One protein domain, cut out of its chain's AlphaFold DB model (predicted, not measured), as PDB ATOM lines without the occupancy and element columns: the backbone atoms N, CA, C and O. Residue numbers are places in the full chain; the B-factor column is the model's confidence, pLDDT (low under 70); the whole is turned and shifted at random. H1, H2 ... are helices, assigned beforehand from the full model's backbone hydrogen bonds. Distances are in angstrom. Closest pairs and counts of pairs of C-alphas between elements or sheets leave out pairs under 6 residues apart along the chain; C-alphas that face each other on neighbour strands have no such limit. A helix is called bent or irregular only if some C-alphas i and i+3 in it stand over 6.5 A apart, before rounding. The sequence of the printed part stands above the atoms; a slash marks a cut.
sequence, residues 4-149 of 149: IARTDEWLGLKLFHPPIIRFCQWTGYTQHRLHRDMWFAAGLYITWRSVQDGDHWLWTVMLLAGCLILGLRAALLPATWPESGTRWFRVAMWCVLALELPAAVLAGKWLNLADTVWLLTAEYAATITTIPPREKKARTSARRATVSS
ATOM      1  N   ILE A   4     105.886 139.123 136.498       81.19
ATOM      2  CA  ILE A   4     105.891 140.592 136.453       81.19
ATOM      3  C   ILE A   4     105.096 141.181 137.624       81.19
ATOM      4  O   ILE A   4     105.558 142.092 138.300       81.19
ATOM      5  N   ALA A   5     103.921 140.616 137.913       81.06
ATOM      6  CA  ALA A   5     103.060 141.066 138.998       81.06
ATOM      7  C   ALA A   5     103.724 140.931 140.377       81.06
ATOM      8  O   ALA A   5     103.623 141.847 141.191       81.06
ATOM      9  N   ARG A   6     104.414 139.808 140.624       85.00
ATOM     10  CA  ARG A   6     105.154 139.581 141.877       85.00
ATOM     11  C   ARG A   6     106.358 140.505 142.009       85.00
ATOM     12  O   ARG A   6     106.642 140.974 143.104       85.00
ATOM     13  N   THR A   7     107.049 140.762 140.903       85.38
ATOM     14  CA  THR A   7     108.229 141.634 140.894       85.38
ATOM     15  C   THR A   7     107.837 143.087 141.170       85.38
ATOM     16  O   THR A   7     108.433 143.715 142.036       85.38
ATOM     17  N   ASP A   8     106.784 143.591 140.512       85.88
ATOM     18  CA  ASP A   8     106.206 144.923 140.767       85.88
ATOM     19  C   ASP A   8     105.800 145.105 142.238       85.88
ATOM     20  O   ASP A   8     106.106 146.121 142.857       85.88
ATOM     21  N   GLU A   9     105.147 144.098 142.819       86.25
ATOM     22  CA  GLU A   9     104.719 144.128 144.218       86.25
ATOM     23  C   GLU A   9     105.909 144.114 145.184       86.25
ATOM     24  O   GLU A   9     105.965 144.914 146.117       86.25
ATOM     25  N   TRP A  10     106.896 143.251 144.935       89.12
ATOM     26  CA  TRP A  10     108.109 143.181 145.745       89.12
ATOM     27  C   TRP A  10     108.902 144.495 145.707       89.12
ATOM     28  O   TRP A  10     109.328 144.983 146.757       89.12
ATOM     29  N   LEU A  11     109.048 145.097 144.521       86.81
ATOM     30  CA  LEU A  11     109.715 146.388 144.341       86.81
ATOM     31  C   LEU A  11     108.971 147.506 145.075       86.81
ATOM     32  O   LEU A  11     109.594 148.276 145.808       86.81
ATOM     33  N   GLY A  12     107.643 147.558 144.950       84.62
ATOM     34  CA  GLY A  12     106.816 148.516 145.679       84.62
ATOM     35  C   GLY A  12     107.001 148.405 147.193       84.62
ATOM     36  O   GLY A  12     107.304 149.401 147.849       84.62
ATOM     37  N   LEU A  13     106.903 147.190 147.740       86.31
ATOM     38  CA  LEU A  13     106.976 146.934 149.182       86.31
ATOM     39  C   LEU A  13     108.356 147.209 149.790       86.31
ATOM     40  O   LEU A  13     108.445 147.633 150.943       86.31
ATOM     41  N   LYS A  14     109.442 146.933 149.058       89.38
ATOM     42  CA  LYS A  14     110.808 147.070 149.587       89.38
ATOM     43  C   LYS A  14     111.427 148.433 149.328       89.38
ATOM     44  O   LYS A  14     112.113 148.939 150.213       89.38
ATOM     45  N   LEU A  15     111.199 149.010 148.151       89.38
ATOM     46  CA  LEU A  15     111.899 150.218 147.721       89.38
ATOM     47  C   LEU A  15     111.074 151.487 147.973       89.38
ATOM     48  O   LEU A  15     111.583 152.434 148.567       89.38
ATOM     49  N   PHE A  16     109.799 151.499 147.571       89.94
ATOM     50  CA  PHE A  16     108.987 152.723 147.542       89.94
ATOM     51  C   PHE A  16     108.090 152.906 148.769       89.94
ATOM     52  O   PHE A  16     107.989 154.008 149.301       89.94
ATOM     53  N   HIS A  17     107.450 151.848 149.266       89.56
ATOM     54  CA  HIS A  17     106.509 151.954 150.387       89.56
ATOM     55  C   HIS A  17     107.150 152.507 151.670       89.56
ATOM     56  O   HIS A  17     106.580 153.437 152.240       89.56
ATOM     57  N   PRO A  18     108.325 152.033 152.138       90.94
ATOM     58  CA  PRO A  18     108.907 152.527 153.386       90.94
ATOM     59  C   PRO A  18     109.176 154.046 153.419       90.94
ATOM     60  O   PRO A  18     108.765 154.682 154.398       90.94
ATOM     61  N   PRO A  19     109.823 154.670 152.409       90.75
ATOM     62  CA  PRO A  19     110.032 156.116 152.415       90.75
ATOM     63  C   PRO A  19     108.723 156.893 152.255       90.75
ATOM     64  O   PRO A  19     108.532 157.882 152.961       90.75
ATOM     65  N   ILE A  20     107.795 156.422 151.413       90.56
ATOM     66  CA  ILE A  20     106.488 157.067 151.219       90.56
ATOM     67  C   ILE A  20     105.693 157.085 152.530       90.56
ATOM     68  O   ILE A  20     105.205 158.133 152.949       90.56
ATOM     69  N   ILE A  21     105.614 155.950 153.233       90.06
ATOM     70  CA  ILE A  21     104.911 155.845 154.519       90.06
ATOM     71  C   ILE A  21     105.533 156.793 155.545       90.06
ATOM     72  O   ILE A  21     104.807 157.510 156.236       90.06
ATOM     73  N   ARG A  22     106.869 156.838 155.641       89.50
ATOM     74  CA  ARG A  22     107.564 157.764 156.548       89.50
ATOM     75  C   ARG A  22     107.268 159.220 156.206       89.50
ATOM     76  O   ARG A  22     107.018 160.008 157.118       89.50
ATOM     77  N   PHE A  23     107.249 159.562 154.920       89.44
ATOM     78  CA  PHE A  23     106.909 160.901 154.453       89.44
ATOM     79  C   PHE A  23     105.475 161.274 154.836       89.44
ATOM     80  O   PHE A  23     105.271 162.290 155.499       89.44
ATOM     81  N   CYS A  24     104.494 160.421 154.529       89.25
ATOM     82  CA  CYS A  24     103.099 160.640 154.909       89.25
ATOM     83  C   CYS A  24     102.918 160.759 156.425       89.25
ATOM     84  O   CYS A  24     102.179 161.617 156.901       89.25
ATOM     85  N   GLN A  25     103.605 159.928 157.213       89.44
ATOM     86  CA  GLN A  25     103.570 160.032 158.670       89.44
ATOM     87  C   GLN A  25     104.148 161.363 159.151       89.44
ATOM     88  O   GLN A  25     103.630 161.933 160.112       89.44
ATOM     89  N   TRP A  26     105.219 161.844 158.515       91.56
ATOM     90  CA  TRP A  26     105.866 163.107 158.854       91.56
ATOM     91  C   TRP A  26     104.997 164.322 158.566       91.56
ATOM     92  O   TRP A  26     104.793 165.129 159.472       91.56
ATOM     93  N   THR A  27     104.429 164.394 157.367       88.12
ATOM     94  CA  THR A  27     103.591 165.510 156.913       88.12
ATOM     95  C   THR A  27     102.144 165.420 157.396       88.12
ATOM     96  O   THR A  27     101.423 166.415 157.385       88.12
ATOM     97  N   GLY A  28     101.699 164.236 157.826       85.06
ATOM     98  CA  GLY A  28     100.293 163.957 158.116       85.06
ATOM     99  C   GLY A  28      99.431 163.815 156.858       85.06
ATOM    100  O   GLY A  28      98.208 163.899 156.952       85.06
ATOM    101  N   TYR A  29     100.044 163.636 155.684       87.31
ATOM    102  CA  TYR A  29      99.320 163.497 154.421       87.31
ATOM    103  C   TYR A  29      98.686 162.114 154.289       87.31
ATOM    104  O   TYR A  29      99.240 161.106 154.729       87.31
ATOM    105  N   THR A  30      97.530 162.063 153.627       87.12
ATOM    106  CA  THR A  30      96.962 160.801 153.146       87.12
ATOM    107  C   THR A  30      97.720 160.327 151.905       87.12
ATOM    108  O   THR A  30      98.291 161.130 151.164       87.12
ATOM    109  N   GLN A  31      97.701 159.017 151.652       87.69
ATOM    110  CA  GLN A  31      98.334 158.410 150.474       87.69
ATOM    111  C   GLN A  31      97.786 158.975 149.152       87.69
ATOM    112  O   GLN A  31      98.553 159.261 148.237       87.69
ATOM    113  N   HIS A  32      96.474 159.234 149.085       85.62
ATOM    114  CA  HIS A  32      95.810 159.787 147.900       85.62
ATOM    115  C   HIS A  32      96.187 161.247 147.655       85.62
ATOM    116  O   HIS A  32      96.455 161.632 146.518       85.62
ATOM    117  N   ARG A  33      96.293 162.049 148.724       86.62
ATOM    118  CA  ARG A  33      96.794 163.420 148.615       86.62
ATOM    119  C   ARG A  33      98.231 163.435 148.111       86.62
ATOM    120  O   ARG A  33      98.530 164.179 147.187       86.62
ATOM    121  N   LEU A  34      99.095 162.594 148.684       89.62
ATOM    122  CA  LEU A  34     100.490 162.520 148.265       89.62
ATOM    123  C   LEU A  34     100.619 162.122 146.793       89.62
ATOM    124  O   LEU A  34     101.331 162.787 146.053       89.62
ATOM    125  N   HIS A  35      99.915 161.070 146.370       89.88
ATOM    126  CA  HIS A  35      99.898 160.629 144.977       89.88
ATOM    127  C   HIS A  35      99.531 161.776 144.027       89.88
ATOM    128  O   HIS A  35     100.267 162.049 143.081       89.88
ATOM    129  N   ARG A  36      98.431 162.483 144.313       87.44
ATOM    130  CA  ARG A  36      97.937 163.594 143.493       87.44
ATOM    131  C   ARG A  36      98.920 164.760 143.442       87.44
ATOM    132  O   ARG A  36      99.224 165.251 142.357       87.44
ATOM    133  N   ASP A  37      99.430 165.177 144.599       88.12
ATOM    134  CA  ASP A  37     100.358 166.305 144.705       88.12
ATOM    135  C   ASP A  37     101.693 165.976 144.005       88.12
ATOM    136  O   ASP A  37     102.242 166.819 143.295       88.12
ATOM    137  N   MET A  38     102.189 164.735 144.121       90.56
ATOM    138  CA  MET A  38     103.406 164.292 143.427       90.56
ATOM    139  C   MET A  38     103.218 164.196 141.915       90.56
ATOM    140  O   MET A  38     104.114 164.619 141.189       90.56
ATOM    141  N   TRP A  39     102.083 163.679 141.438       88.75
ATOM    142  CA  TRP A  39     101.759 163.632 140.010       88.75
ATOM    143  C   TRP A  39     101.650 165.028 139.403       88.75
ATOM    144  O   TRP A  39     102.187 165.282 138.326       88.75
ATOM    145  N   PHE A  40     100.995 165.946 140.112       89.88
ATOM    146  CA  PHE A  40     100.882 167.333 139.680       89.88
ATOM    147  C   PHE A  40     102.252 168.025 139.640       89.88
ATOM    148  O   PHE A  40     102.594 168.650 138.637       89.88
ATOM    149  N   ALA A  41     103.073 167.860 140.682       90.69
ATOM    150  CA  ALA A  41     104.427 168.409 140.723       90.69
ATOM    151  C   ALA A  41     105.330 167.825 139.622       90.69
ATOM    152  O   ALA A  41     106.042 168.577 138.959       90.69
ATOM    153  N   ALA A  42     105.261 166.509 139.392       89.88
ATOM    154  CA  ALA A  42     105.997 165.835 138.325       89.88
ATOM    155  C   ALA A  42     105.600 166.383 136.956       89.88
ATOM    156  O   ALA A  42     106.455 166.751 136.158       89.88
ATOM    157  N   GLY A  43     104.292 166.486 136.710       88.75
ATOM    158  CA  GLY A  43     103.761 167.030 135.473       88.75
ATOM    159  C   GLY A  43     104.246 168.457 135.231       88.75
ATOM    160  O   GLY A  43     104.748 168.744 134.145       88.75
ATOM    161  N   LEU A  44     104.168 169.338 136.235       90.38
ATOM    162  CA  LEU A  44     104.644 170.720 136.112       90.38
ATOM    163  C   LEU A  44     106.143 170.788 135.821       90.38
ATOM    164  O   LEU A  44     106.558 171.526 134.930       90.38
ATOM    165  N   TYR A  45     106.945 170.006 136.543       90.19
ATOM    166  CA  TYR A  45     108.392 169.977 136.371       90.19
ATOM    167  C   TYR A  45     108.799 169.467 134.980       90.19
ATOM    168  O   TYR A  45     109.572 170.124 134.282       90.19
ATOM    169  N   ILE A  46     108.227 168.344 134.534       87.19
ATOM    170  CA  ILE A  46     108.517 167.771 133.211       87.19
ATOM    171  C   ILE A  46     108.014 168.708 132.107       87.19
ATOM    172  O   ILE A  46     108.704 168.896 131.108       87.19
ATOM    173  N   THR A  47     106.855 169.352 132.287       88.25
ATOM    174  CA  THR A  47     106.348 170.355 131.335       88.25
ATOM    175  C   THR A  47     107.305 171.537 131.232       88.25
ATOM    176  O   THR A  47     107.656 171.940 130.128       88.25
ATOM    177  N   TRP A  48     107.768 172.075 132.364       89.12
ATOM    178  CA  TRP A  48     108.736 173.171 132.394       89.12
ATOM    179  C   TRP A  48     110.036 172.805 131.668       89.12
ATOM    180  O   TRP A  48     110.525 173.596 130.864       89.12
ATOM    181  N   ARG A  49     110.552 171.589 131.877       87.00
ATOM    182  CA  ARG A  49     111.730 171.085 131.163       87.00
ATOM    183  C   ARG A  49     111.475 170.938 129.661       87.00
ATOM    184  O   ARG A  49     112.268 171.408 128.856       87.00
ATOM    185  N   SER A  50     110.328 170.376 129.289       85.31
ATOM    186  CA  SER A  50     109.915 170.206 127.890       85.31
ATOM    187  C   SER A  50     109.766 171.543 127.152       85.31
ATOM    188  O   SER A  50     110.050 171.630 125.960       85.31
ATOM    189  N   VAL A  51     109.347 172.610 127.847       86.94
ATOM    190  CA  VAL A  51     109.334 173.976 127.294       86.94
ATOM    191  C   VAL A  51     110.752 174.478 127.020       86.94
ATOM    192  O   VAL A  51     110.969 175.109 125.989       86.94
ATOM    193  N   GLN A  52     111.713 174.210 127.911       86.38
ATOM    194  CA  GLN A  52     113.103 174.647 127.725       86.38
ATOM    195  C   GLN A  52     113.814 173.912 126.594       86.38
ATOM    196  O   GLN A  52     114.576 174.535 125.860       86.38
ATOM    197  N   ASP A  53     113.545 172.616 126.442       83.31
ATOM    198  CA  ASP A  53     114.132 171.804 125.375       83.31
ATOM    199  C   ASP A  53     113.636 172.252 123.980       83.31
ATOM    200  O   ASP A  53     114.312 172.025 122.982       83.31
ATOM    201  N   GLY A  54     112.477 172.922 123.893       77.25
ATOM    202  CA  GLY A  54     111.995 173.646 122.705       77.25
ATOM    203  C   GLY A  54     111.517 172.789 121.523       77.25
ATOM    204  O   GLY A  54     110.783 173.282 120.671       77.25
ATOM    205  N   ASP A  55     111.869 171.504 121.490       74.75
ATOM    206  CA  ASP A  55     111.734 170.652 120.299       74.75
ATOM    207  C   ASP A  55     110.456 169.780 120.294       74.75
ATOM    208  O   ASP A  55     110.131 169.097 119.321       74.75
ATOM    209  N   HIS A  56     109.687 169.780 121.391       81.38
ATOM    210  CA  HIS A  56     108.583 168.831 121.611       81.38
ATOM    211  C   HIS A  56     107.261 169.512 121.984       81.38
ATOM    212  O   HIS A  56     106.631 169.186 122.991       81.38
ATOM    213  N   TRP A  57     106.805 170.451 121.151       83.69
ATOM    214  CA  TRP A  57     105.611 171.264 121.426       83.69
ATOM    215  C   TRP A  57     104.353 170.430 121.737       83.69
ATOM    216  O   TRP A  57     103.641 170.730 122.695       83.69
ATOM    217  N   LEU A  58     104.091 169.359 120.976       87.19
ATOM    218  CA  LEU A  58     102.895 168.527 121.156       87.19
ATOM    219  C   LEU A  58     102.926 167.794 122.504       87.19
ATOM    220  O   LEU A  58     101.916 167.732 123.205       87.19
ATOM    221  N   TRP A  59     104.099 167.286 122.885       81.75
ATOM    222  CA  TRP A  59     104.322 166.638 124.176       81.75
ATOM    223  C   TRP A  59     104.127 167.627 125.328       81.75
ATOM    224  O   TRP A  59     103.401 167.334 126.276       81.75
ATOM    225  N   THR A  60     104.680 168.836 125.200       86.12
ATOM    226  CA  THR A  60     104.499 169.924 126.166       86.12
ATOM    227  C   THR A  60     103.022 170.269 126.368       86.12
ATOM    228  O   THR A  60     102.567 170.368 127.507       86.12
ATOM    229  N   VAL A  61     102.248 170.419 125.286       88.06
ATOM    230  CA  VAL A  61     100.809 170.726 125.370       88.06
ATOM    231  C   VAL A  61     100.041 169.589 126.043       88.06
ATOM    232  O   VAL A  61      99.188 169.845 126.893       88.06
ATOM    233  N   MET A  62     100.359 168.334 125.714       87.94
ATOM    234  CA  MET A  62      99.716 167.170 126.324       87.94
ATOM    235  C   MET A  62     100.003 167.079 127.830       87.94
ATOM    236  O   MET A  62      99.083 166.846 128.617       87.94
ATOM    237  N   LEU A  63     101.251 167.311 128.246       87.00
ATOM    238  CA  LEU A  63     101.623 167.337 129.661       87.00
ATOM    239  C   LEU A  63     100.946 168.487 130.408       87.00
ATOM    240  O   LEU A  63     100.421 168.277 131.504       87.00
ATOM    241  N   LEU A  64     100.891 169.676 129.805       87.69
ATOM    242  CA  LEU A  64     100.212 170.828 130.388       87.69
ATOM    243  C   LEU A  64      98.713 170.556 130.572       87.69
ATOM    244  O   LEU A  64      98.167 170.821 131.642       87.69
ATOM    245  N   ALA A  65      98.055 169.970 129.568       88.88
ATOM    246  CA  ALA A  65      96.658 169.553 129.668       88.88
ATOM    247  C   ALA A  65      96.455 168.524 130.795       88.88
ATOM    248  O   ALA A  65      95.533 168.664 131.599       88.88
ATOM    249  N   GLY A  66      97.354 167.541 130.916       86.69
ATOM    250  CA  GLY A  66      97.352 166.580 132.021       86.69
ATOM    251  C   GLY A  66      97.486 167.251 133.393       86.69
ATOM    252  O   GLY A  66      96.718 166.948 134.306       86.69
ATOM    253  N   CYS A  67      98.395 168.220 133.529       87.81
ATOM    254  CA  CYS A  67      98.554 169.008 134.752       87.81
ATOM    255  C   CYS A  67      97.285 169.785 135.096       87.81
ATOM    256  O   CYS A  67      96.857 169.768 136.246       87.81
ATOM    257  N   LEU A  68      96.657 170.433 134.112       88.38
ATOM    258  CA  LEU A  68      95.407 171.165 134.317       88.38
ATOM    259  C   LEU A  68      94.291 170.240 134.805       88.38
ATOM    260  O   LEU A  68      93.586 170.588 135.749       88.38
ATOM    261  N   ILE A  69      94.171 169.040 134.231       88.75
ATOM    262  CA  ILE A  69      93.198 168.035 134.676       88.75
ATOM    263  C   ILE A  69      93.484 167.607 136.120       88.75
ATOM    264  O   ILE A  69      92.568 167.574 136.942       88.75
ATOM    265  N   LEU A  70      94.742 167.306 136.454       85.62
ATOM    266  CA  LEU A  70      95.141 166.917 137.811       85.62
ATOM    267  C   LEU A  70      94.902 168.040 138.827       85.62
ATOM    268  O   LEU A  70      94.382 167.781 139.911       85.62
ATOM    269  N   GLY A  71      95.218 169.285 138.467       84.12
ATOM    270  CA  GLY A  71      94.975 170.466 139.291       84.12
ATOM    271  C   GLY A  71      93.484 170.728 139.497       84.12
ATOM    272  O   GLY A  71      93.045 170.972 140.620       84.12
ATOM    273  N   LEU A  72      92.676 170.582 138.444       87.00
ATOM    274  CA  LEU A  72      91.225 170.716 138.528       87.00
ATOM    275  C   LEU A  72      90.625 169.626 139.422       87.00
ATOM    276  O   LEU A  72      89.827 169.921 140.308       87.00
ATOM    277  N   ARG A  73      91.067 168.372 139.267       84.12
ATOM    278  CA  ARG A  73      90.699 167.278 140.179       84.12
ATOM    279  C   ARG A  73      91.126 167.581 141.611       84.12
ATOM    280  O   ARG A  73      90.378 167.276 142.533       84.12
ATOM    281  N   ALA A  74      92.290 168.197 141.811       82.88
ATOM    282  CA  ALA A  74      92.760 168.566 143.139       82.88
ATOM    283  C   ALA A  74      91.892 169.633 143.816       82.88
ATOM    284  O   ALA A  74      91.697 169.566 145.030       82.88
ATOM    285  N   ALA A  75      91.365 170.574 143.028       84.00
ATOM    286  CA  ALA A  75      90.473 171.632 143.483       84.00
ATOM    287  C   ALA A  75      89.035 171.142 143.721       84.00
ATOM    288  O   ALA A  75      88.392 171.567 144.678       84.00
ATOM    289  N   LEU A  76      88.531 170.251 142.863       87.38
ATOM    290  CA  LEU A  76      87.143 169.785 142.905       87.38
ATOM    291  C   LEU A  76      86.924 168.591 143.842       87.38
ATOM    292  O   LEU A  76      85.821 168.421 144.358       87.38
ATOM    293  N   LEU A  77      87.939 167.746 144.053       84.88
ATOM    294  CA  LEU A  77      87.801 166.507 144.821       84.88
ATOM    295  C   LEU A  77      88.450 166.612 146.208       84.88
ATOM    296  O   LEU A  77      89.594 167.079 146.327       84.88
ATOM    297  N   PRO A  78      87.786 166.091 147.260       80.44
ATOM    298  CA  PRO A  78      88.376 165.981 148.588       80.44
ATOM    299  C   PRO A  78      89.719 165.247 148.558       80.44
ATOM    300  O   PRO A  78      89.920 164.309 147.790       80.44
ATOM    301  N   ALA A  79      90.629 165.602 149.464       74.56
ATOM    302  CA  ALA A  79      91.928 164.929 149.603       74.56
ATOM    303  C   ALA A  79      91.828 163.442 150.027       74.56
ATOM    304  O   ALA A  79      92.827 162.723 150.050       74.56
ATOM    305  N   THR A  80      90.631 162.992 150.408       73.25
ATOM    306  CA  THR A  80      90.300 161.601 150.737       73.25
ATOM    307  C   THR A  80      89.713 160.832 149.557       73.25
ATOM    308  O   THR A  80      89.392 159.657 149.722       73.25
ATOM    309  N   TRP A  81      89.528 161.473 148.397       76.75
ATOM    310  CA  TRP A  81      89.000 160.800 147.218       76.75
ATOM    311  C   TRP A  81      89.930 159.648 146.816       76.75
ATOM    312  O   TRP A  81      91.148 159.846 146.783       76.75
ATOM    313  N   PRO A  82      89.393 158.443 146.555       75.25
ATOM    314  CA  PRO A  82      90.215 157.298 146.217       75.25
ATOM    315  C   PRO A  82      90.902 157.533 144.872       75.25
ATOM    316  O   PRO A  82      90.256 157.690 143.838       75.25
ATOM    317  N   GLU A  83      92.228 157.535 144.909       78.50
ATOM    318  CA  GLU A  83      93.080 157.483 143.723       78.50
ATOM    319  C   GLU A  83      93.623 156.064 143.580       78.50
ATOM    320  O   GLU A  83      94.091 155.478 144.563       78.50
ATOM    321  N   SER A  84      93.551 155.512 142.371       75.88
ATOM    322  CA  SER A  84      94.056 154.182 142.054       75.88
ATOM    323  C   SER A  84      95.269 154.282 141.137       75.88
ATOM    324  O   SER A  84      95.219 154.868 140.059       75.88
ATOM    325  N   GLY A  85      96.372 153.667 141.561       74.25
ATOM    326  CA  GLY A  85      97.523 153.464 140.690       74.25
ATOM    327  C   GLY A  85      97.254 152.322 139.711       74.25
ATOM    328  O   GLY A  85      96.717 151.273 140.083       74.25
ATOM    329  N   THR A  86      97.689 152.469 138.468       83.50
ATOM    330  CA  THR A  86      97.511 151.468 137.419       83.50
ATOM    331  C   THR A  86      98.761 150.599 137.310       83.50
ATOM    332  O   THR A  86      99.859 151.081 137.033       83.50
ATOM    333  N   ARG A  87      98.619 149.276 137.480       84.75
ATOM    334  CA  ARG A  87      99.762 148.342 137.367       84.75
ATOM    335  C   ARG A  87     100.458 148.436 136.010       84.75
ATOM    336  O   ARG A  87     101.682 148.394 135.956       84.75
ATOM    337  N   TRP A  88      99.686 148.566 134.931       85.12
ATOM    338  CA  TRP A  88     100.232 148.722 133.583       85.12
ATOM    339  C   TRP A  88     101.167 149.931 133.479       85.12
ATOM    340  O   TRP A  88     102.275 149.800 132.968       85.12
ATOM    341  N   PHE A  89     100.757 151.075 134.034       87.12
ATOM    342  CA  PHE A  89     101.566 152.289 134.024       87.12
ATOM    343  C   PHE A  89     102.885 152.099 134.787       87.12
ATOM    344  O   PHE A  89     103.942 152.428 134.257       87.12
ATOM    345  N   ARG A  90     102.860 151.474 135.974       90.31
ATOM    346  CA  ARG A  90     104.096 151.159 136.720       90.31
ATOM    347  C   ARG A  90     105.049 150.277 135.928       90.31
ATOM    348  O   ARG A  90     106.239 150.562 135.883       90.31
ATOM    349  N   VAL A  91     104.539 149.220 135.296       88.88
ATOM    350  CA  VAL A  91     105.365 148.328 134.469       88.88
ATOM    351  C   VAL A  91     105.970 149.094 133.292       88.88
ATOM    352  O   VAL A  91     107.164 148.959 133.041       88.88
ATOM    353  N   ALA A  92     105.191 149.946 132.619       88.50
ATOM    354  CA  ALA A  92     105.702 150.801 131.551       88.50
ATOM    355  C   ALA A  92     106.815 151.739 132.052       88.50
ATOM    356  O   ALA A  92     107.859 151.838 131.413       88.50
ATOM    357  N   MET A  93     106.642 152.363 133.220       90.44
ATOM    358  CA  MET A  93     107.664 153.225 133.826       90.44
ATOM    359  C   MET A  93     108.920 152.461 134.250       90.44
ATOM    360  O   MET A  93     110.018 152.980 134.096       90.44
ATOM    361  N   TRP A  94     108.805 151.214 134.713       90.69
ATOM    362  CA  TRP A  94     109.975 150.364 134.950       90.69
ATOM    363  C   TRP A  94     110.741 150.049 133.666       90.69
ATOM    364  O   TRP A  94     111.970 150.052 133.679       90.69
ATOM    365  N   CYS A  95     110.036 149.810 132.556       90.62
ATOM    366  CA  CYS A  95     110.677 149.638 131.255       90.62
ATOM    367  C   CYS A  95     111.396 150.918 130.814       90.62
ATOM    368  O   CYS A  95     112.539 150.842 130.374       90.62
ATOM    369  N   VAL A  96     110.765 152.087 130.978       90.62
ATOM    370  CA  VAL A  96     111.404 153.386 130.706       90.62
ATOM    371  C   VAL A  96     112.648 153.559 131.576       90.62
ATOM    372  O   VAL A  96     113.720 153.828 131.046       90.62
ATOM    373  N   LEU A  97     112.552 153.295 132.882       91.38
ATOM    374  CA  LEU A  97     113.682 153.394 133.805       91.38
ATOM    375  C   LEU A  97     114.844 152.479 133.386       91.38
ATOM    376  O   LEU A  97     116.001 152.893 133.417       91.38
ATOM    377  N   ALA A  98     114.547 151.248 132.960       90.69
ATOM    378  CA  ALA A  98     115.553 150.305 132.476       90.69
ATOM    379  C   ALA A  98     116.256 150.789 131.195       90.69
ATOM    380  O   ALA A  98     117.440 150.509 131.016       90.69
ATOM    381  N   LEU A  99     115.557 151.526 130.325       89.31
ATOM    382  CA  LEU A  99     116.127 152.136 129.118       89.31
ATOM    383  C   LEU A  99     116.923 153.412 129.425       89.31
ATOM    384  O   LEU A  99     117.931 153.687 128.776       89.31
ATOM    385  N   GLU A 100     116.498 154.185 130.422       89.31
ATOM    386  CA  GLU A 100     117.177 155.416 130.829       89.31
ATOM    387  C   GLU A 100     118.457 155.155 131.618       89.31
ATOM    388  O   GLU A 100     119.368 155.976 131.579       89.31
ATOM    389  N   LEU A 101     118.569 154.013 132.298       90.81
ATOM    390  CA  LEU A 101     119.722 153.695 133.138       90.81
ATOM    391  C   LEU A 101     121.044 153.613 132.340       90.81
ATOM    392  O   LEU A 101     122.001 154.284 132.732       90.81
ATOM    393  N   PRO A 102     121.119 152.927 131.178       90.06
ATOM    394  CA  PRO A 102     122.275 153.027 130.287       90.06
ATOM    395  C   PRO A 102     122.531 154.453 129.789       90.06
ATOM    396  O   PRO A 102     123.680 154.883 129.744       90.06
ATOM    397  N   ALA A 103     121.487 155.212 129.443       84.62
ATOM    398  CA  ALA A 103     121.640 156.585 128.959       84.62
ATOM    399  C   ALA A 103     122.169 157.534 130.049       84.62
ATOM    400  O   ALA A 103     122.967 158.426 129.765       84.62
ATOM    401  N   ALA A 104     121.772 157.328 131.304       88.38
ATOM    402  CA  ALA A 104     122.272 158.075 132.449       88.38
ATOM    403  C   ALA A 104     123.758 157.783 132.695       88.38
ATOM    404  O   ALA A 104     124.544 158.712 132.862       88.38
ATOM    405  N   VAL A 105     124.156 156.508 132.634       90.44
ATOM    406  CA  VAL A 105     125.550 156.085 132.830       90.44
ATOM    407  C   VAL A 105     126.453 156.536 131.677       90.44
ATOM    408  O   VAL A 105     127.553 157.020 131.921       90.44
ATOM    409  N   LEU A 106     126.001 156.393 130.430       91.62
ATOM    410  CA  LEU A 106     126.827 156.640 129.243       91.62
ATOM    411  C   LEU A 106     126.835 158.107 128.801       91.62
ATOM    412  O   LEU A 106     127.856 158.595 128.329       91.62
ATOM    413  N   ALA A 107     125.707 158.808 128.930       87.25
ATOM    414  CA  ALA A 107     125.536 160.177 128.439       87.25
ATOM    415  C   ALA A 107     125.304 161.201 129.564       87.25
ATOM    416  O   ALA A 107     124.988 162.355 129.283       87.25
ATOM    417  N   GLY A 108     125.413 160.795 130.835       85.31
ATOM    418  CA  GLY A 108     125.256 161.684 131.991       85.31
ATOM    419  C   GLY A 108     123.833 162.219 132.199       85.31
ATOM    420  O   GLY A 108     123.641 163.173 132.952       85.31
ATOM    421  N   LYS A 109     122.819 161.633 131.547       84.56
ATOM    422  CA  LYS A 109     121.416 162.096 131.571       84.56
ATOM    423  C   LYS A 109     120.659 161.679 132.841       84.56
ATOM    424  O   LYS A 109     119.592 161.075 132.775       84.56
ATOM    425  N   TRP A 110     121.199 162.013 134.011       87.19
ATOM    426  CA  TRP A 110     120.637 161.637 135.315       87.19
ATOM    427  C   TRP A 110     119.273 162.265 135.619       87.19
ATOM    428  O   TRP A 110     118.491 161.685 136.369       87.19
ATOM    429  N   LEU A 111     118.974 163.428 135.031       84.38
ATOM    430  CA  LEU A 111     117.704 164.126 135.249       84.38
ATOM    431  C   LEU A 111     116.505 163.318 134.740       84.38
ATOM    432  O   LEU A 111     115.515 163.209 135.448       84.38
ATOM    433  N   ASN A 112     116.624 162.677 133.576       84.94
ATOM    434  CA  ASN A 112     115.556 161.826 133.043       84.94
ATOM    435  C   ASN A 112     115.250 160.660 133.996       84.94
ATOM    436  O   ASN A 112     114.101 160.419 134.355       84.94
ATOM    437  N   LEU A 113     116.307 160.021 134.505       87.81
ATOM    438  CA  LEU A 113     116.182 158.933 135.469       87.81
ATOM    439  C   LEU A 113     115.507 159.400 136.771       87.81
ATOM    440  O   LEU A 113     114.685 158.676 137.332       87.81
ATOM    441  N   ALA A 114     115.819 160.612 137.239       88.00
ATOM    442  CA  ALA A 114     115.161 161.210 138.399       88.00
ATOM    443  C   ALA A 114     113.660 161.455 138.152       88.00
ATOM    444  O   ALA A 114     112.852 161.144 139.029       88.00
ATOM    445  N   ASP A 115     113.284 161.930 136.961       88.56
ATOM    446  CA  ASP A 115     111.885 162.157 136.569       88.56
ATOM    447  C   ASP A 115     111.090 160.846 136.613       88.56
ATOM    448  O   ASP A 115     110.011 160.771 137.209       88.56
ATOM    449  N   THR A 116     111.659 159.776 136.056       89.50
ATOM    450  CA  THR A 116     111.029 158.452 136.034       89.50
ATOM    451  C   THR A 116     110.884 157.864 137.440       89.50
ATOM    452  O   THR A 116     109.829 157.326 137.788       89.50
ATOM    453  N   VAL A 117     111.901 158.007 138.300       90.81
ATOM    454  CA  VAL A 117     111.818 157.590 139.713       90.81
ATOM    455  C   VAL A 117     110.749 158.386 140.465       90.81
ATOM    456  O   VAL A 117     110.015 157.816 141.280       90.81
ATOM    457  N   TRP A 118     110.620 159.684 140.194       91.38
ATOM    458  CA  TRP A 118     109.593 160.521 140.807       91.38
ATOM    459  C   TRP A 118     108.185 160.054 140.423       91.38
ATOM    460  O   TRP A 118     107.339 159.866 141.302       91.38
ATOM    461  N   LEU A 119     107.941 159.794 139.134       91.06
ATOM    462  CA  LEU A 119     106.662 159.273 138.638       91.06
ATOM    463  C   LEU A 119     106.329 157.897 139.229       91.06
ATOM    464  O   LEU A 119     105.205 157.677 139.685       91.06
ATOM    465  N   LEU A 120     107.308 156.989 139.302       91.50
ATOM    466  CA  LEU A 120     107.140 155.695 139.972       91.50
ATOM    467  C   LEU A 120     106.760 155.872 141.444       91.50
ATOM    468  O   LEU A 120     105.861 155.190 141.933       91.50
ATOM    469  N   THR A 121     107.401 156.808 142.146       91.19
ATOM    470  CA  THR A 121     107.100 157.096 143.555       91.19
ATOM    471  C   THR A 121     105.664 157.587 143.726       91.19
ATOM    472  O   THR A 121     104.950 157.087 144.599       91.19
ATOM    473  N   ALA A 122     105.217 158.510 142.870       90.62
ATOM    474  CA  ALA A 122     103.840 158.991 142.866       90.62
ATOM    475  C   ALA A 122     102.856 157.831 142.660       90.62
ATOM    476  O   ALA A 122     101.897 157.676 143.416       90.62
ATOM    477  N   GLU A 123     103.121 156.956 141.692       90.94
ATOM    478  CA  GLU A 123     102.242 155.836 141.370       90.94
ATOM    479  C   GLU A 123     102.190 154.775 142.474       90.94
ATOM    480  O   GLU A 123     101.119 154.260 142.807       90.94
ATOM    481  N   TYR A 124     103.330 154.474 143.101       90.00
ATOM    482  CA  TYR A 124     103.377 153.573 144.247       90.00
ATOM    483  C   TYR A 124     102.670 154.153 145.475       90.00
ATOM    484  O   TYR A 124     102.112 153.375 146.250       90.00
ATOM    485  N   ALA A 125     102.593 155.478 145.638       88.19
ATOM    486  CA  ALA A 125     101.841 156.080 146.739       88.19
ATOM    487  C   ALA A 125     100.345 155.713 146.696       88.19
ATOM    488  O   ALA A 125      99.770 155.409 147.738       88.19
ATOM    489  N   ALA A 126      99.734 155.627 145.509       86.75
ATOM    490  CA  ALA A 126      98.336 155.197 145.362       86.75
ATOM    491  C   ALA A 126      98.112 153.690 145.588       86.75
ATOM    492  O   ALA A 126      96.971 153.251 145.705       86.75
ATOM    493  N   THR A 127      99.176 152.881 145.643       86.50
ATOM    494  CA  THR A 127      99.062 151.435 145.926       86.50
ATOM    495  C   THR A 127      99.026 151.110 147.413       86.50
ATOM    496  O   THR A 127      98.659 149.999 147.792       86.50
ATOM    497  N   ILE A 128      99.418 152.060 148.261       84.19
ATOM    498  CA  ILE A 128      99.343 151.895 149.708       84.19
ATOM    499  C   ILE A 128      97.862 151.946 150.078       84.19
ATOM    500  O   ILE A 128      97.148 152.861 149.679       84.19
ATOM    501  N   THR A 129      97.384 150.931 150.793       77.62
ATOM    502  CA  THR A 129      95.975 150.836 151.196       77.62
ATOM    503  C   THR A 129      95.737 151.483 152.550       77.62
ATOM    504  O   THR A 129      94.736 152.172 152.741       77.62
ATOM    505  N   THR A 130      96.663 151.297 153.491       77.50
ATOM    506  CA  THR A 130      96.585 151.873 154.834       77.50
ATOM    507  C   THR A 130      97.955 152.356 155.299       77.50
ATOM    508  O   THR A 130      98.956 151.648 155.207       77.50
ATOM    509  N   ILE A 131      97.999 153.582 155.827       78.00
ATOM    510  CA  ILE A 131      99.200 154.135 156.458       78.00
ATOM    511  C   ILE A 131      99.163 153.744 157.940       78.00
ATOM    512  O   ILE A 131      98.235 154.157 158.644       78.00
ATOM    513  N   PRO A 132     100.147 152.982 158.452       72.75
ATOM    514  CA  PRO A 132     100.149 152.580 159.851       72.75
ATOM    515  C   PRO A 132     100.256 153.808 160.775       72.75
ATOM    516  O   PRO A 132     101.014 154.744 160.477       72.75
ATOM    517  N   PRO A 133      99.525 153.835 161.909       68.75
ATOM    518  CA  PRO A 133      99.599 154.935 162.860       68.75
ATOM    519  C   PRO A 133     101.011 155.041 163.444       68.75
ATOM    520  O   PRO A 133     101.646 154.038 163.762       68.75
ATOM    521  N   ARG A 134     101.501 156.275 163.628       69.94
ATOM    522  CA  ARG A 134     102.800 156.533 164.276       69.94
ATOM    523  C   ARG A 134     102.866 155.819 165.630       69.94
ATOM    524  O   ARG A 134     101.943 155.962 166.432       69.94
ATOM    525  N   GLU A 135     103.973 155.135 165.920       63.72
ATOM    526  CA  GLU A 135     104.159 154.288 167.116       63.72
ATOM    527  C   GLU A 135     103.772 154.978 168.438       63.72
ATOM    528  O   GLU A 135     103.173 154.365 169.321       63.72
ATOM    529  N   LYS A 136     104.028 156.290 168.553       60.41
ATOM    530  CA  LYS A 136     103.626 157.097 169.719       60.41
ATOM    531  C   LYS A 136     102.105 157.172 169.906       60.41
ATOM    532  O   LYS A 136     101.634 157.131 171.036       60.41
ATOM    533  N   LYS A 137     101.331 157.260 168.819       59.44
ATOM    534  CA  LYS A 137      99.860 157.216 168.863       59.44
ATOM    535  C   LYS A 137      99.354 155.786 169.049       59.44
ATOM    536  O   LYS A 137      98.409 155.599 169.804       59.44
ATOM    537  N   ALA A 138     100.010 154.788 168.452       60.31
ATOM    538  CA  ALA A 138      99.651 153.378 168.626       60.31
ATOM    539  C   ALA A 138      99.745 152.931 170.098       60.31
ATOM    540  O   ALA A 138      98.808 152.324 170.610       60.31
ATOM    541  N   ARG A 139     100.814 153.317 170.813       61.59
ATOM    542  CA  ARG A 139     100.958 153.060 172.259       61.59
ATOM    543  C   ARG A 139      99.864 153.723 173.096       61.59
ATOM    544  O   ARG A 139      99.334 153.095 174.006       61.59
ATOM    545  N   THR A 140      99.503 154.969 172.792       62.72
ATOM    546  CA  THR A 140      98.451 155.691 173.527       62.72
ATOM    547  C   THR A 140      97.064 155.103 173.272       62.72
ATOM    548  O   THR A 140      96.290 154.961 174.214       62.72
ATOM    549  N   SER A 141      96.755 154.714 172.032       61.53
ATOM    550  CA  SER A 141      95.491 154.050 171.688       61.53
ATOM    551  C   SER A 141      95.385 152.660 172.315       61.53
ATOM    552  O   SER A 141      94.352 152.339 172.893       61.53
ATOM    553  N   ALA A 142      96.465 151.871 172.278       63.47
ATOM    554  CA  ALA A 142      96.523 150.565 172.931       63.47
ATOM    555  C   ALA A 142      96.322 150.685 174.448       63.47
ATOM    556  O   ALA A 142      95.535 149.936 175.018       63.47
ATOM    557  N   ARG A 143      96.958 151.682 175.080       62.66
ATOM    558  CA  ARG A 143      96.805 151.981 176.512       62.66
ATOM    559  C   ARG A 143      95.402 152.480 176.868       62.66
ATOM    560  O   ARG A 143      94.918 152.183 177.949       62.66
ATOM    561  N   ARG A 144      94.727 153.216 175.976       63.03
ATOM    562  CA  ARG A 144      93.319 153.616 176.169       63.03
ATOM    563  C   ARG A 144      92.368 152.427 176.093       63.03
ATOM    564  O   ARG A 144      91.474 152.345 176.921       63.03
ATOM    565  N   ALA A 145      92.590 151.511 175.151       68.31
ATOM    566  CA  ALA A 145      91.775 150.307 175.005       68.31
ATOM    567  C   ALA A 145      91.906 149.357 176.210       68.31
ATOM    568  O   ALA A 145      90.922 148.755 176.621       68.31
ATOM    569  N   THR A 146      93.094 149.270 176.822       66.06
ATOM    570  CA  THR A 146      93.305 148.450 178.033       66.06
ATOM    571  C   THR A 146      92.702 149.055 179.300       66.06
ATOM    572  O   THR A 146      92.432 148.317 180.231       66.06
ATOM    573  N   VAL A 147      92.499 150.376 179.361       64.19
ATOM    574  CA  VAL A 147      91.905 151.060 180.531       64.19
ATOM    575  C   VAL A 147      90.370 151.071 180.478       64.19
ATOM    576  O   VAL A 147      89.722 151.293 181.493       64.19
ATOM    577  N   SER A 148      89.778 150.831 179.305       56.06
ATOM    578  CA  SER A 148      88.327 150.684 179.121       56.06
ATOM    579  C   SER A 148      87.837 149.228 179.155       56.06
ATOM    580  O   SER A 148      86.683 148.991 178.808       56.06
ATOM    581  N   SER A 149      88.720 148.275 179.479       51.25
ATOM    582  CA  SER A 149      88.422 146.842 179.658       51.25
ATOM    583  C   SER A 149      88.332 146.527 181.145       51.25
ATOM    584  O   SER A 149      87.447 145.736 181.524       51.25
TER     585      SER A 149
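AT A GLANCE: This is residues 4 to 149 of the 149 residues of an uncharacterized protein of Pelagerythrobacter aerophilus (UniProt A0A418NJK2). Two helical hairpins, H2 with H3 and H4 with H5, stand side by side in a bent row of four helices in the order H3, H2, H5, H4, each running opposite to its neighbour, with H2 and H5 in the middle. The bent helix H1 crosses near the end of this row where H2 begins and H5 ends, and beyond that end residues 135 to 140 and 142 to 149, which hold most of H6, stick out as an arm that adds to the length. The 146 printed residues hold six named helices, H1 to H6 in order along the chain, and no named strand; the class is all helix. The whole is loose, with a radius of gyration of the C-alphas of 18.3 A, and elongated, spanning 68 by 36 by 25 A.

HOW THE PARTS SIT: H1, residues 4 to 27, was assigned as one helix by its hydrogen bonds, but it is bent: C-alphas 15 and 18 are 6.8 A apart. Its arms, H1a at residues 4 to 15 and H1b at residues 18 to 27, stand at a steep tilt of 50 degrees. H2, residues 31 to 53, is close to H1b but not clearly touching; their closest C-alphas, those of Cys 24 and Gln 31, are 6.9 A apart. H3, residues 57 to 76, makes a hairpin with H2. The two touch, closest at the C-alphas of Thr 47 and Thr 60, 5.5 A apart, and run opposite ways at a shallow tilt of 26 degrees. H4, residues 87 to 107, is apart from H2 and H3. It is close to H1a but not clearly touching, with the closest C-alphas, those of Asp 8 and Val 91, 7.2 A apart. H5, residues 110 to 125, makes a second hairpin with H4: they touch, closest at the C-alphas of Ala 104 and Trp 110, 4.9 A apart, and run opposite ways at a shallow tilt of 19 degrees. H5 also touches H2, closest at the C-alphas of His 35 and Ala 122, 4.8 A apart, opposite ways at a shallow tilt of 23 degrees. H1b is about perpendicular to H5 at 75 degrees and close but not clearly touching, with the closest C-alphas, those of Ile 20 and Ala 125, 6.5 A apart. H6, residues 135 to 147, touches no helix. Every O i to N i+4 pair is within hydrogen-bond range in H1a, H1b, H2, H3 and H5; in H4 it is 15 of 17 and in H6 8 of 9.

IN THESE COORDINATES: H1a begins at C-alpha 4, at (105.891, 140.592, 136.453), and measures 16.0 A from first to last C-alpha; H1b measures 14.5 A. H2 runs 32.5 A from C-alpha 31, at (98.334, 158.410, 150.474), and H3 runs 28.4 A. H4 measures 29.7 A and has a kink of 27 degrees near residue 99; it is neither bent nor irregular, but only just: C-alphas 99 and 102 are 6.3 A apart. H5 measures 22.7 A. H6 measures 18.5 A and ends at C-alpha 147, at (91.905, 151.060, 180.531).

THE WHOLE: The two C-alphas farthest apart, those of Asp 55 and Ser 149, are 68.1 A from each other. Without the stretches that stand free, the body has 132 residues and spans 55 by 35 by 25 A. The printed part has no cut, and no link is long. The links H3 to H4, of 10 residues, and H5 to H6, of 9, are short; the other three are tight. The mean pLDDT of the printed part is 83.7, but residues 133 to 149 are under 70.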